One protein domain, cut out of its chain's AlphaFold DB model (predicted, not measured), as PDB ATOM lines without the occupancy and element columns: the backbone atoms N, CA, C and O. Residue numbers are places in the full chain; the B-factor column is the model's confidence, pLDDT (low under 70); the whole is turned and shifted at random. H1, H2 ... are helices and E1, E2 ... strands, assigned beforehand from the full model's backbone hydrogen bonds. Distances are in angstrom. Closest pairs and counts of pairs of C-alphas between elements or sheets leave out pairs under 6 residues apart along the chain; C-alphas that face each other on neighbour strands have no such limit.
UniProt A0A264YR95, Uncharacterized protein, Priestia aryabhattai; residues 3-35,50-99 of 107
ATOM      1  N   TRP A   3      59.187 127.442  61.426       94.00
ATOM      2  CA  TRP A   3      59.090 128.770  62.037       94.00
ATOM      3  C   TRP A   3      59.207 129.914  61.022       94.00
ATOM      4  O   TRP A   3      58.257 130.669  60.842       94.00
ATOM      5  N   GLU A   4      60.314 129.954  60.275       92.88
ATOM      6  CA  GLU A   4      60.523 130.933  59.195       92.88
ATOM      7  C   GLU A   4      59.406 130.934  58.152       92.88
ATOM      8  O   GLU A   4      59.017 131.984  57.649       92.88
ATOM      9  N   TYR A   5      58.860 129.756  57.833       94.50
ATOM     10  CA  TYR A   5      57.734 129.659  56.909       94.50
ATOM     11  C   TYR A   5      56.483 130.356  57.464       94.50
ATOM     12  O   TYR A   5      55.857 131.128  56.746       94.50
ATOM     13  N   VAL A   6      56.144 130.130  58.739       95.62
ATOM     14  CA  VAL A   6      55.003 130.790  59.396       95.62
ATOM     15  C   VAL A   6      55.195 132.307  59.429       95.62
ATOM     16  O   VAL A   6      54.313 133.031  58.970       95.62
ATOM     17  N   LYS A   7      56.365 132.785  59.880       95.31
ATOM     18  CA  LYS A   7      56.693 134.221  59.895       95.31
ATOM     19  C   LYS A   7      56.578 134.846  58.505       95.31
ATOM     20  O   LYS A   7      55.966 135.896  58.360       95.31
ATOM     21  N   SER A   8      57.110 134.186  57.476       95.38
ATOM     22  CA  SER A   8      57.044 134.687  56.101       95.38
ATOM     23  C   SER A   8      55.609 134.808  55.586       95.38
ATOM     24  O   SER A   8      55.308 135.792  54.919       95.38
ATOM     25  N   GLN A   9      54.732 133.845  55.883       95.88
ATOM     26  CA  GLN A   9      53.331 133.892  55.446       95.88
ATOM     27  C   GLN A   9      52.544 135.015  56.136       95.88
ATOM     28  O   GLN A   9      51.784 135.733  55.489       95.88
ATOM     29  N   GLU A  10      52.746 135.193  57.441       96.31
ATOM     30  CA  GLU A  10      52.095 136.261  58.209       96.31
ATOM     31  C   GLU A  10      52.621 137.647  57.797       96.31
ATOM     32  O   GLU A  10      51.846 138.594  57.650       96.31
ATOM     33  N   ALA A  11      53.928 137.764  57.531       96.12
ATOM     34  CA  ALA A  11      54.539 139.001  57.057       96.12
ATOM     35  C   ALA A  11      54.072 139.390  55.648       96.12
ATOM     36  O   ALA A  11      53.756 140.556  55.419       96.12
ATOM     37  N   GLU A  12      53.970 138.430  54.724       97.06
ATOM     38  CA  GLU A  12      53.493 138.667  53.355       97.06
ATOM     39  C   GLU A  12      52.098 139.307  53.356       97.06
ATOM     40  O   GLU A  12      51.880 140.315  52.684       97.06
ATOM     41  N   SER A  13      51.184 138.808  54.199       96.12
ATOM     42  CA  SER A  13      49.838 139.380  54.334       96.12
ATOM     43  C   SER A  13      49.842 140.825  54.847       96.12
ATOM     44  O   SER A  13      48.992 141.629  54.457       96.12
ATOM     45  N   ILE A  14      50.781 141.176  55.731       97.69
ATOM     46  CA  ILE A  14      50.922 142.542  56.251       97.69
ATOM     47  C   ILE A  14      51.508 143.460  55.181       97.69
ATOM     48  O   ILE A  14      50.945 144.525  54.938       97.69
ATOM     49  N   VAL A  15      52.588 143.044  54.516       96.69
ATOM     50  CA  VAL A  15      53.253 143.825  53.462       96.69
ATOM     51  C   VAL A  15      52.295 144.104  52.303       96.69
ATOM     52  O   VAL A  15      52.221 145.234  51.822       96.69
ATOM     53  N   GLU A  16      51.491 143.115  51.905       97.94
ATOM     54  CA  GLU A  16      50.454 143.301  50.888       97.94
ATOM     55  C   GLU A  16      49.445 144.387  51.302       97.94
ATOM     56  O   GLU A  16      49.087 145.252  50.503       97.94
ATOM     57  N   LYS A  17      49.011 144.397  52.569       97.94
ATOM     58  CA  LYS A  17      48.095 145.423  53.088       97.94
ATOM     59  C   LYS A  17      48.741 146.798  53.176       97.94
ATOM     60  O   LYS A  17      48.067 147.772  52.859       97.94
ATOM     61  N   VAL A  18      50.010 146.889  53.575       98.06
ATOM     62  CA  VAL A  18      50.756 148.159  53.580       98.06
ATOM     63  C   VAL A  18      50.748 148.766  52.180       98.06
ATOM     64  O   VAL A  18      50.384 149.929  52.021       98.06
ATOM     65  N   TYR A  19      51.065 147.963  51.162       97.38
ATOM     66  CA  TYR A  19      51.041 148.404  49.771       97.38
ATOM     67  C   TYR A  19      49.632 148.810  49.313       97.38
ATOM     68  O   TYR A  19      49.437 149.902  48.785       97.38
ATOM     69  N   ASN A  20      48.629 147.961  49.557       98.00
ATOM     70  CA  ASN A  20      47.250 148.197  49.114       98.00
ATOM     71  C   ASN A  20      46.587 149.415  49.782       98.00
ATOM     72  O   ASN A  20      45.653 149.985  49.218       98.00
ATOM     73  N   LEU A  21      47.034 149.787  50.982       97.75
ATOM     74  CA  LEU A  21      46.527 150.932  51.740       97.75
ATOM     75  C   LEU A  21      47.374 152.201  51.562       97.75
ATOM     76  O   LEU A  21      47.045 153.210  52.181       97.75
ATOM     77  N   ASP A  22      48.421 152.163  50.730       97.56
ATOM     78  CA  ASP A  22      49.359 153.273  50.500       97.56
ATOM     79  C   ASP A  22      50.046 153.756  51.793       97.56
ATOM     80  O   ASP A  22      50.132 154.948  52.084       97.56
ATOM     81  N   LEU A  23      50.507 152.800  52.610       97.75
ATOM     82  CA  LEU A  23      51.099 153.045  53.933       97.75
ATOM     83  C   LEU A  23      52.631 152.908  53.963       97.75
ATOM     84  O   LEU A  23      53.217 152.702  55.027       97.75
ATOM     85  N   VAL A  24      53.289 152.987  52.804       96.62
ATOM     86  CA  VAL A  24      54.746 152.782  52.678       96.62
ATOM     87  C   VAL A  24      55.526 153.807  53.502       96.62
ATOM     88  O   VAL A  24      56.462 153.440  54.196       96.62
ATOM     89  N   THR A  25      55.096 155.072  53.524       97.50
ATOM     90  CA  THR A  25      55.758 156.101  54.346       97.50
ATOM     91  C   THR A  25      55.690 155.780  55.839       97.50
ATOM     92  O   THR A  25      56.684 155.912  56.534       97.50
ATOM     93  N   GLN A  26      54.548 155.304  56.343       97.75
ATOM     94  CA  GLN A  26      54.418 154.915  57.750       97.75
ATOM     95  C   GLN A  26      55.232 153.661  58.068       97.75
ATOM     96  O   GLN A  26      55.675 153.490  59.201       97.75
ATOM     97  N   GLN A  27      55.403 152.768  57.094       97.00
ATOM     98  CA  GLN A  27      56.306 151.635  57.227       97.00
ATOM     99  C   GLN A  27      57.762 152.104  57.347       97.00
ATOM    100  O   GLN A  27      58.448 151.647  58.257       97.00
ATOM    101  N   ASP A  28      58.205 153.022  56.487       96.62
ATOM    102  CA  ASP A  28      59.551 153.602  56.545       96.62
ATOM    103  C   ASP A  28      59.783 154.320  57.886       96.62
ATOM    104  O   ASP A  28      60.769 154.043  58.561       96.62
ATOM    105  N   ASP A  29      58.821 155.132  58.342       96.12
ATOM    106  CA  ASP A  29      58.883 155.812  59.646       96.12
ATOM    107  C   ASP A  29      59.034 154.815  60.813       96.12
ATOM    108  O   ASP A  29      59.734 155.083  61.793       96.12
ATOM    109  N   LEU A  30      58.367 153.655  60.735       95.31
ATOM    110  CA  LEU A  30      58.509 152.599  61.737       95.31
ATOM    111  C   LEU A  30      59.892 151.945  61.658       95.31
ATOM    112  O   LEU A  30      60.509 151.761  62.702       95.31
ATOM    113  N   TYR A  31      60.399 151.626  60.465       94.00
ATOM    114  CA  TYR A  31      61.752 151.074  60.319       94.00
ATOM    115  C   TYR A  31      62.825 152.031  60.848       94.00
ATOM    116  O   TYR A  31      63.725 151.602  61.569       94.00
ATOM    117  N   ASP A  32      62.701 153.325  60.562       93.81
ATOM    118  CA  ASP A  32      63.607 154.349  61.082       93.81
ATOM    119  C   ASP A  32      63.541 154.416  62.615       93.81
ATOM    120  O   ASP A  32      64.570 154.463  63.285       93.81
ATOM    121  N   PHE A  33      62.338 154.349  63.197       92.19
ATOM    122  CA  PHE A  33      62.173 154.351  64.652       92.19
ATOM    123  C   PHE A  33      62.785 153.112  65.321       92.19
ATOM    124  O   PHE A  33      63.444 153.238  66.354       92.19
ATOM    125  N   PHE A  34      62.549 151.919  64.765       88.88
ATOM    126  CA  PHE A  34      63.016 150.668  65.363       88.88
ATOM    127  C   PHE A  34      64.520 150.436  65.165       88.88
ATOM    128  O   PHE A  34      65.145 149.851  66.046       88.88
ATOM    129  N   SER A  35      65.115 150.935  64.082       86.88
ATOM    130  CA  SER A  35      66.559 150.798  63.842       86.88
ATOM    131  C   SER A  35      67.414 151.790  64.643       86.88
ATOM    132  O   SER A  35      68.613 151.572  64.827       86.88
ATOM    133  N   ILE A  50      74.081 140.539  68.650       78.94
ATOM    134  CA  ILE A  50      73.516 141.254  67.490       78.94
ATOM    135  C   ILE A  50      72.389 140.458  66.812       78.94
ATOM    136  O   ILE A  50      71.307 141.002  66.630       78.94
ATOM    137  N   ASP A  51      72.597 139.164  66.543       81.44
ATOM    138  CA  ASP A  51      71.596 138.312  65.877       81.44
ATOM    139  C   ASP A  51      70.261 138.263  66.647       81.44
ATOM    140  O   ASP A  51      69.181 138.243  66.064       81.44
ATOM    141  N   ILE A  52      70.342 138.263  67.981       82.00
ATOM    142  CA  ILE A  52      69.177 138.270  68.868       82.00
ATOM    143  C   ILE A  52      68.478 139.632  68.771       82.00
ATOM    144  O   ILE A  52      67.259 139.709  68.638       82.00
ATOM    145  N   ASN A  53      69.239 140.719  68.798       82.69
ATOM    146  CA  ASN A  53      68.672 142.062  68.749       82.69
ATOM    147  C   ASN A  53      67.941 142.318  67.428       82.69
ATOM    148  O   ASN A  53      66.807 142.790  67.456       82.69
ATOM    149  N   GLU A  54      68.540 141.930  66.300       86.38
ATOM    150  CA  GLU A  54      67.924 142.044  64.974       86.38
ATOM    151  C   GLU A  54      66.625 141.226  64.871       86.38
ATOM    152  O   GLU A  54      65.640 141.687  64.289       86.38
ATOM    153  N   GLU A  55      66.576 140.029  65.473       89.19
ATOM    154  CA  GLU A  55      65.357 139.209  65.482       89.19
ATOM    155  C   GLU A  55      64.234 139.860  66.307       89.19
ATOM    156  O   GLU A  55      63.094 139.932  65.837       89.19
ATOM    157  N   VAL A  56      64.547 140.389  67.498       89.62
ATOM    158  CA  VAL A  56      63.567 141.100  68.341       89.62
ATOM    159  C   VAL A  56      63.078 142.375  67.667       89.62
ATOM    160  O   VAL A  56      61.873 142.630  67.642       89.62
ATOM    161  N   GLU A  57      63.988 143.175  67.117       90.38
ATOM    162  CA  GLU A  57      63.658 144.405  66.399       90.38
ATOM    163  C   GLU A  57      62.717 144.110  65.226       90.38
ATOM    164  O   GLU A  57      61.666 144.745  65.090       90.38
ATOM    165  N   GLY A  58      63.040 143.093  64.422       92.69
ATOM    166  CA  GLY A  58      62.216 142.666  63.296       92.69
ATOM    167  C   GLY A  58      60.820 142.213  63.728       92.69
ATOM    168  O   GLY A  58      59.818 142.637  63.140       92.69
ATOM    169  N   ASP A  59      60.721 141.402  64.781       95.00
ATOM    170  CA  ASP A  59      59.431 140.935  65.288       95.00
ATOM    171  C   ASP A  59      58.583 142.083  65.853       95.00
ATOM    172  O   ASP A  59      57.386 142.169  65.557       95.00
ATOM    173  N   LEU A  60      59.174 143.002  66.623       94.44
ATOM    174  CA  LEU A  60      58.461 144.154  67.182       94.44
ATOM    175  C   LEU A  60      58.034 145.156  66.102       94.44
ATOM    176  O   LEU A  60      56.915 145.677  66.167       94.44
ATOM    177  N   THR A  61      58.859 145.358  65.073       95.56
ATOM    178  CA  THR A  61      58.499 146.158  63.896       95.56
ATOM    179  C   THR A  61      57.288 145.558  63.187       95.56
ATOM    180  O   THR A  61      56.310 146.256  62.902       95.56
ATOM    181  N   MET A  62      57.280 144.240  62.980       97.06
ATOM    182  CA  MET A  62      56.135 143.547  62.390       97.06
ATOM    183  C   MET A  62      54.885 143.603  63.278       97.06
ATOM    184  O   MET A  62      53.776 143.726  62.756       97.06
ATOM    185  N   CYS A  63      55.032 143.593  64.606       97.50
ATOM    186  CA  CYS A  63      53.918 143.840  65.526       97.50
ATOM    187  C   CYS A  63      53.323 145.246  65.341       97.50
ATOM    188  O   CYS A  63      52.100 145.410  65.356       97.50
ATOM    189  N   ALA A  64      54.161 146.265  65.140       97.31
ATOM    190  CA  ALA A  64      53.699 147.624  64.875       97.31
ATOM    191  C   ALA A  64      52.983 147.730  63.517       97.31
ATOM    192  O   ALA A  64      51.862 148.243  63.457       97.31
ATOM    193  N   LEU A  65      53.569 147.167  62.455       98.00
ATOM    194  CA  LEU A  65      52.961 147.125  61.119       98.00
ATOM    195  C   LEU A  65      51.635 146.359  61.116       98.00
ATOM    196  O   LEU A  65      50.653 146.812  60.529       98.00
ATOM    197  N   ASN A  66      51.562 145.238  61.836       98.12
ATOM    198  CA  ASN A  66      50.325 144.492  62.033       98.12
ATOM    199  C   ASN A  66      49.218 145.379  62.612       98.12
ATOM    200  O   ASN A  66      48.105 145.391  62.094       98.12
ATOM    201  N   ARG A  67      49.515 146.154  63.660       97.50
ATOM    202  CA  ARG A  67      48.534 147.071  64.262       97.50
ATOM    203  C   ARG A  67      48.141 148.202  63.335       97.50
ATOM    204  O   ARG A  67      46.987 148.620  63.377       97.50
ATOM    205  N   LEU A  68      49.074 148.687  62.525       97.69
ATOM    206  CA  LEU A  68      48.808 149.725  61.540       97.69
ATOM    207  C   LEU A  68      47.769 149.254  60.510       97.69
ATOM    208  O   LEU A  68      46.812 149.978  60.247       97.69
ATOM    209  N   VAL A  69      47.913 148.035  59.976       97.69
ATOM    210  CA  VAL A  69      47.044 147.537  58.889       97.69
ATOM    211  C   VAL A  69      45.824 146.738  59.357       97.69
ATOM    212  O   VAL A  69      44.806 146.717  58.667       97.69
ATOM    213  N   ASN A  70      45.897 146.071  60.513       96.94
ATOM    214  CA  ASN A  70      44.829 145.209  61.039       96.94
ATOM    215  C   ASN A  70      44.158 145.766  62.304       96.94
ATOM    216  O   ASN A  70      43.114 145.258  62.715       96.94
ATOM    217  N   GLY A  71      44.739 146.777  62.954       95.75
ATOM    218  CA  GLY A  71      44.350 147.173  64.305       95.75
ATOM    219  C   GLY A  71      44.715 146.117  65.357       95.75
ATOM    220  O   GLY A  71      45.438 145.156  65.100       95.75
ATOM    221  N   LYS A  72      44.200 146.287  66.580       94.81
ATOM    222  CA  LYS A  72      44.409 145.336  67.686       94.81
ATOM    223  C   LYS A  72      43.401 144.190  67.585       94.81
ATOM    224  O   LYS A  72      42.276 144.316  68.067       94.81
ATOM    225  N   THR A  73      43.792 143.101  66.930       93.88
ATOM    226  CA  THR A  73      42.947 141.916  66.687       93.88
ATOM    227  C   THR A  73      43.626 140.648  67.202       93.88
ATOM    228  O   THR A  73      44.838 140.624  67.358       93.88
ATOM    229  N   ASP A  74      42.874 139.582  67.484       93.06
ATOM    230  CA  ASP A  74      43.473 138.299  67.885       93.06
ATOM    231  C   ASP A  74      44.121 137.606  66.672       93.06
ATOM    232  O   ASP A  74      43.491 136.806  65.979       93.06
ATOM    233  N   ASN A  75      45.368 137.977  66.371       95.06
ATOM    234  CA  ASN A  75      46.144 137.478  65.239       95.06
ATOM    235  C   ASN A  75      47.580 137.104  65.642       95.06
ATOM    236  O   ASN A  75      47.975 137.260  66.799       95.06
ATOM    237  N   PHE A  76      48.351 136.564  64.695       97.06
ATOM    238  CA  PHE A  76      49.692 136.041  64.953       97.06
ATOM    239  C   PHE A  76      50.613 137.067  65.623       97.06
ATOM    240  O   PHE A  76      51.124 136.803  66.709       97.06
ATOM    241  N   TYR A  77      50.776 138.253  65.037       97.38
ATOM    242  CA  TYR A  77      51.709 139.249  65.564       97.38
ATOM    243  C   TYR A  77      51.236 139.910  66.866       97.38
ATOM    244  O   TYR A  77      52.070 140.299  67.678       97.38
ATOM    245  N   GLU A  78      49.931 139.959  67.161       97.69
ATOM    246  CA  GLU A  78      49.496 140.328  68.517       97.69
ATOM    247  C   GLU A  78      49.896 139.265  69.554       97.69
ATOM    248  O   GLU A  78      50.290 139.616  70.666       97.69
ATOM    249  N   LYS A  79      49.877 137.973  69.199       97.00
ATOM    250  CA  LYS A  79      50.368 136.904  70.087       97.00
ATOM    251  C   LYS A  79      51.879 136.998  70.300       97.00
ATOM    252  O   LYS A  79      52.323 136.851  71.433       97.00
ATOM    253  N   ILE A  80      52.648 137.293  69.249       97.38
ATOM    254  CA  ILE A  80      54.095 137.567  69.343       97.38
ATOM    255  C   ILE A  80      54.365 138.730  70.299       97.38
ATOM    256  O   ILE A  80      55.173 138.605  71.219       97.38
ATOM    257  N   PHE A  81      53.627 139.832  70.159       96.94
ATOM    258  CA  PHE A  81      53.763 140.977  71.051       96.94
ATOM    259  C   PHE A  81      53.455 140.633  72.519       96.94
ATOM    260  O   PHE A  81      54.160 141.081  73.426       96.94
ATOM    261  N   GLU A  82      52.427 139.821  72.779       96.88
ATOM    262  CA  GLU A  82      52.116 139.366  74.138       96.88
ATOM    263  C   GLU A  82      53.183 138.428  74.720       96.88
ATOM    264  O   GLU A  82      53.412 138.470  75.929       96.88
ATOM    265  N   VAL A  83      53.861 137.627  73.892       96.38
ATOM    266  CA  VAL A  83      55.012 136.813  74.317       96.38
ATOM    267  C   VAL A  83      56.158 137.711  74.786       96.38
ATOM    268  O   VAL A  83      56.631 137.544  75.912       96.38
ATOM    269  N   TYR A  84      56.538 138.715  73.992       93.81
ATOM    270  CA  TYR A  84      57.597 139.657  74.373       93.81
ATOM    271  C   TYR A  84      57.254 140.452  75.635       93.81
ATOM    272  O   TYR A  84      58.093 140.602  76.523       93.81
ATOM    273  N   LYS A  85      56.001 140.899  75.787       93.38
ATOM    274  CA  LYS A  85      55.539 141.568  77.017       93.38
ATOM    275  C   LYS A  85      55.674 140.709  78.273       93.38
ATOM    276  O   LYS A  85      55.775 141.255  79.370       93.38
ATOM    277  N   GLN A  86      55.634 139.388  78.127       94.06
ATOM    278  CA  GLN A  86      55.793 138.431  79.222       94.06
ATOM    279  C   GLN A  86      57.262 138.035  79.453       94.06
ATOM    280  O   GLN A  86      57.529 137.206  80.318       94.06
ATOM    281  N   GLY A  87      58.208 138.622  78.709       90.25
ATOM    282  CA  GLY A  87      59.633 138.287  78.776       90.25
ATOM    283  C   GLY A  87      59.992 136.970  78.084       90.25
ATOM    284  O   GLY A  87      61.074 136.436  78.314       90.25
ATOM    285  N   GLY A  88      59.085 136.421  77.271       93.00
ATOM    286  CA  GLY A  88      59.332 135.223  76.481       93.00
ATOM    287  C   GLY A  88      59.945 135.548  75.121       93.00
ATOM    288  O   GLY A  88      59.763 136.639  74.583       93.00
ATOM    289  N   TRP A  89      60.622 134.559  74.547       92.62
ATOM    290  CA  TRP A  89      61.167 134.609  73.197       92.62
ATOM    291  C   TRP A  89      60.416 133.636  72.280       92.62
ATOM    292  O   TRP A  89      60.511 132.422  72.493       92.62
ATOM    293  N   PRO A  90      59.690 134.098  71.251       95.25
ATOM    294  CA  PRO A  90      59.050 133.213  70.284       95.25
ATOM    295  C   PRO A  90      60.105 132.606  69.344       95.25
ATOM    296  O   PRO A  90      60.689 133.298  68.525       95.25
ATOM    297  N   CYS A  91      60.378 131.306  69.463       93.00
ATOM    298  CA  CYS A  91      61.469 130.634  68.730       93.00
ATOM    299  C   CYS A  91      61.004 129.481  67.835       93.00
ATOM    300  O   CYS A  91      61.827 128.747  67.281       93.00
ATOM    301  N   GLY A  92      59.697 129.249  67.709       95.38
ATOM    302  CA  GLY A  92      59.241 128.138  66.893       95.38
ATOM    303  C   GLY A  92      57.741 127.985  66.753       95.38
ATOM    304  O   GLY A  92      56.940 128.714  67.329       95.38
ATOM    305  N   TRP A  93      57.372 126.957  65.993       96.88
ATOM    306  CA  TRP A  93      55.992 126.548  65.780       96.88
ATOM    307  C   TRP A  93      55.851 125.041  65.972       96.88
ATOM    308  O   TRP A  93      56.617 124.259  65.399       96.88
ATOM    309  N   LYS A  94      54.861 124.626  66.760       96.25
ATOM    310  CA  LYS A  94      54.543 123.223  67.027       96.25
ATOM    311  C   LYS A  94      53.237 122.835  66.345       96.25
ATOM    312  O   LYS A  94      52.208 123.468  66.552       96.25
ATOM    313  N   GLY A  95      53.258 121.734  65.595       94.75
ATOM    314  CA  GLY A  95      52.085 121.220  64.881       94.75
ATOM    315  C   GLY A  95      51.939 121.796  63.471       94.75
ATOM    316  O   GLY A  95      52.874 122.369  62.917       94.75
ATOM    317  N   THR A  96      50.771 121.602  62.860       93.94
ATOM    318  CA  THR A  96      50.501 122.020  61.476       93.94
ATOM    319  C   THR A  96      49.971 123.447  61.447       93.94
ATOM    320  O   THR A  96      48.960 123.742  62.077       93.94
ATOM    321  N   TYR A  97      50.623 124.340  60.707       92.75
ATOM    322  CA  TYR A  97      50.099 125.684  60.457       92.75
ATOM    323  C   TYR A  97      48.816 125.620  59.594       92.75
ATOM    324  O   TYR A  97      48.801 124.847  58.631       92.75
ATOM    325  N   PRO A  98      47.736 126.368  59.911       92.50
ATOM    326  CA  PRO A  98      47.627 127.413  60.943       92.50
ATOM    327  C   PRO A  98      47.083 126.954  62.314       92.50
ATOM    328  O   PRO A  98      46.826 127.783  63.177       92.50
ATOM    329  N   ILE A  99      46.894 125.652  62.546       92.31
ATOM    330  CA  ILE A  99      46.222 125.098  63.747       92.31
ATOM    331  C   ILE A  99      47.207 124.842  64.916       92.31
ATOM    332  O   ILE A  99      46.811 124.409  65.995       92.31
TER     333      ILE A  99
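AT A GLANCE: This is residues 3 to 35 and 50 to 99 of the 107 residues of an uncharacterized protein of Priestia aryabhattai (UniProt A0A264YR95). The long helix H3 forms the core, with H1, H2 and H4 packed round it, while E1 runs from H4 past the start of H1. The printed part has 83 residues with four named helices, then one named strand: mostly helix. It is compact, radius of gyration of the C-alphas 12.8 A, spanning 35 by 30 by 21 A.

HOW THE PARTS SIT: H1, residues 3 to 20, touches the hub H3, residues 50 to 70, at a steep tilt of 44 degrees, the same way; closest C-alphas Ile 14 and Asn 66, 6.1 A. H2, residues 24 to 35, touches H3 at a shallow tilt of 31 degrees, opposite ways; closest C-alphas Phe 34 and Glu 57, 6.4 A. H4, residues 76 to 85, touches H3 at a steep tilt of 53 degrees, opposite ways; closest C-alphas Cys 63 and Tyr 77, 5.1 A. E1, residues 89 to 94, pairs with no named strand. Every helix O i to N i+4 pair is within hydrogen-bond range.

IN THESE COORDINATES: H1 spans 26.2 A from C-alpha 3 (59.090, 128.770, 62.037), H2 16.4 A, H3 29.7 A, H4 14.5 A; E1, 14.5 A, ends at C-alpha 94 (54.543, 123.223, 67.027).

THE WHOLE: The farthest C-alphas, Thr 25 and Gly 95, are 36.6 A apart. Residues 36 to 49 are cut out, C-alphas 35 and 50 being 12.4 A apart. No printed residue is under 70 in pLDDT.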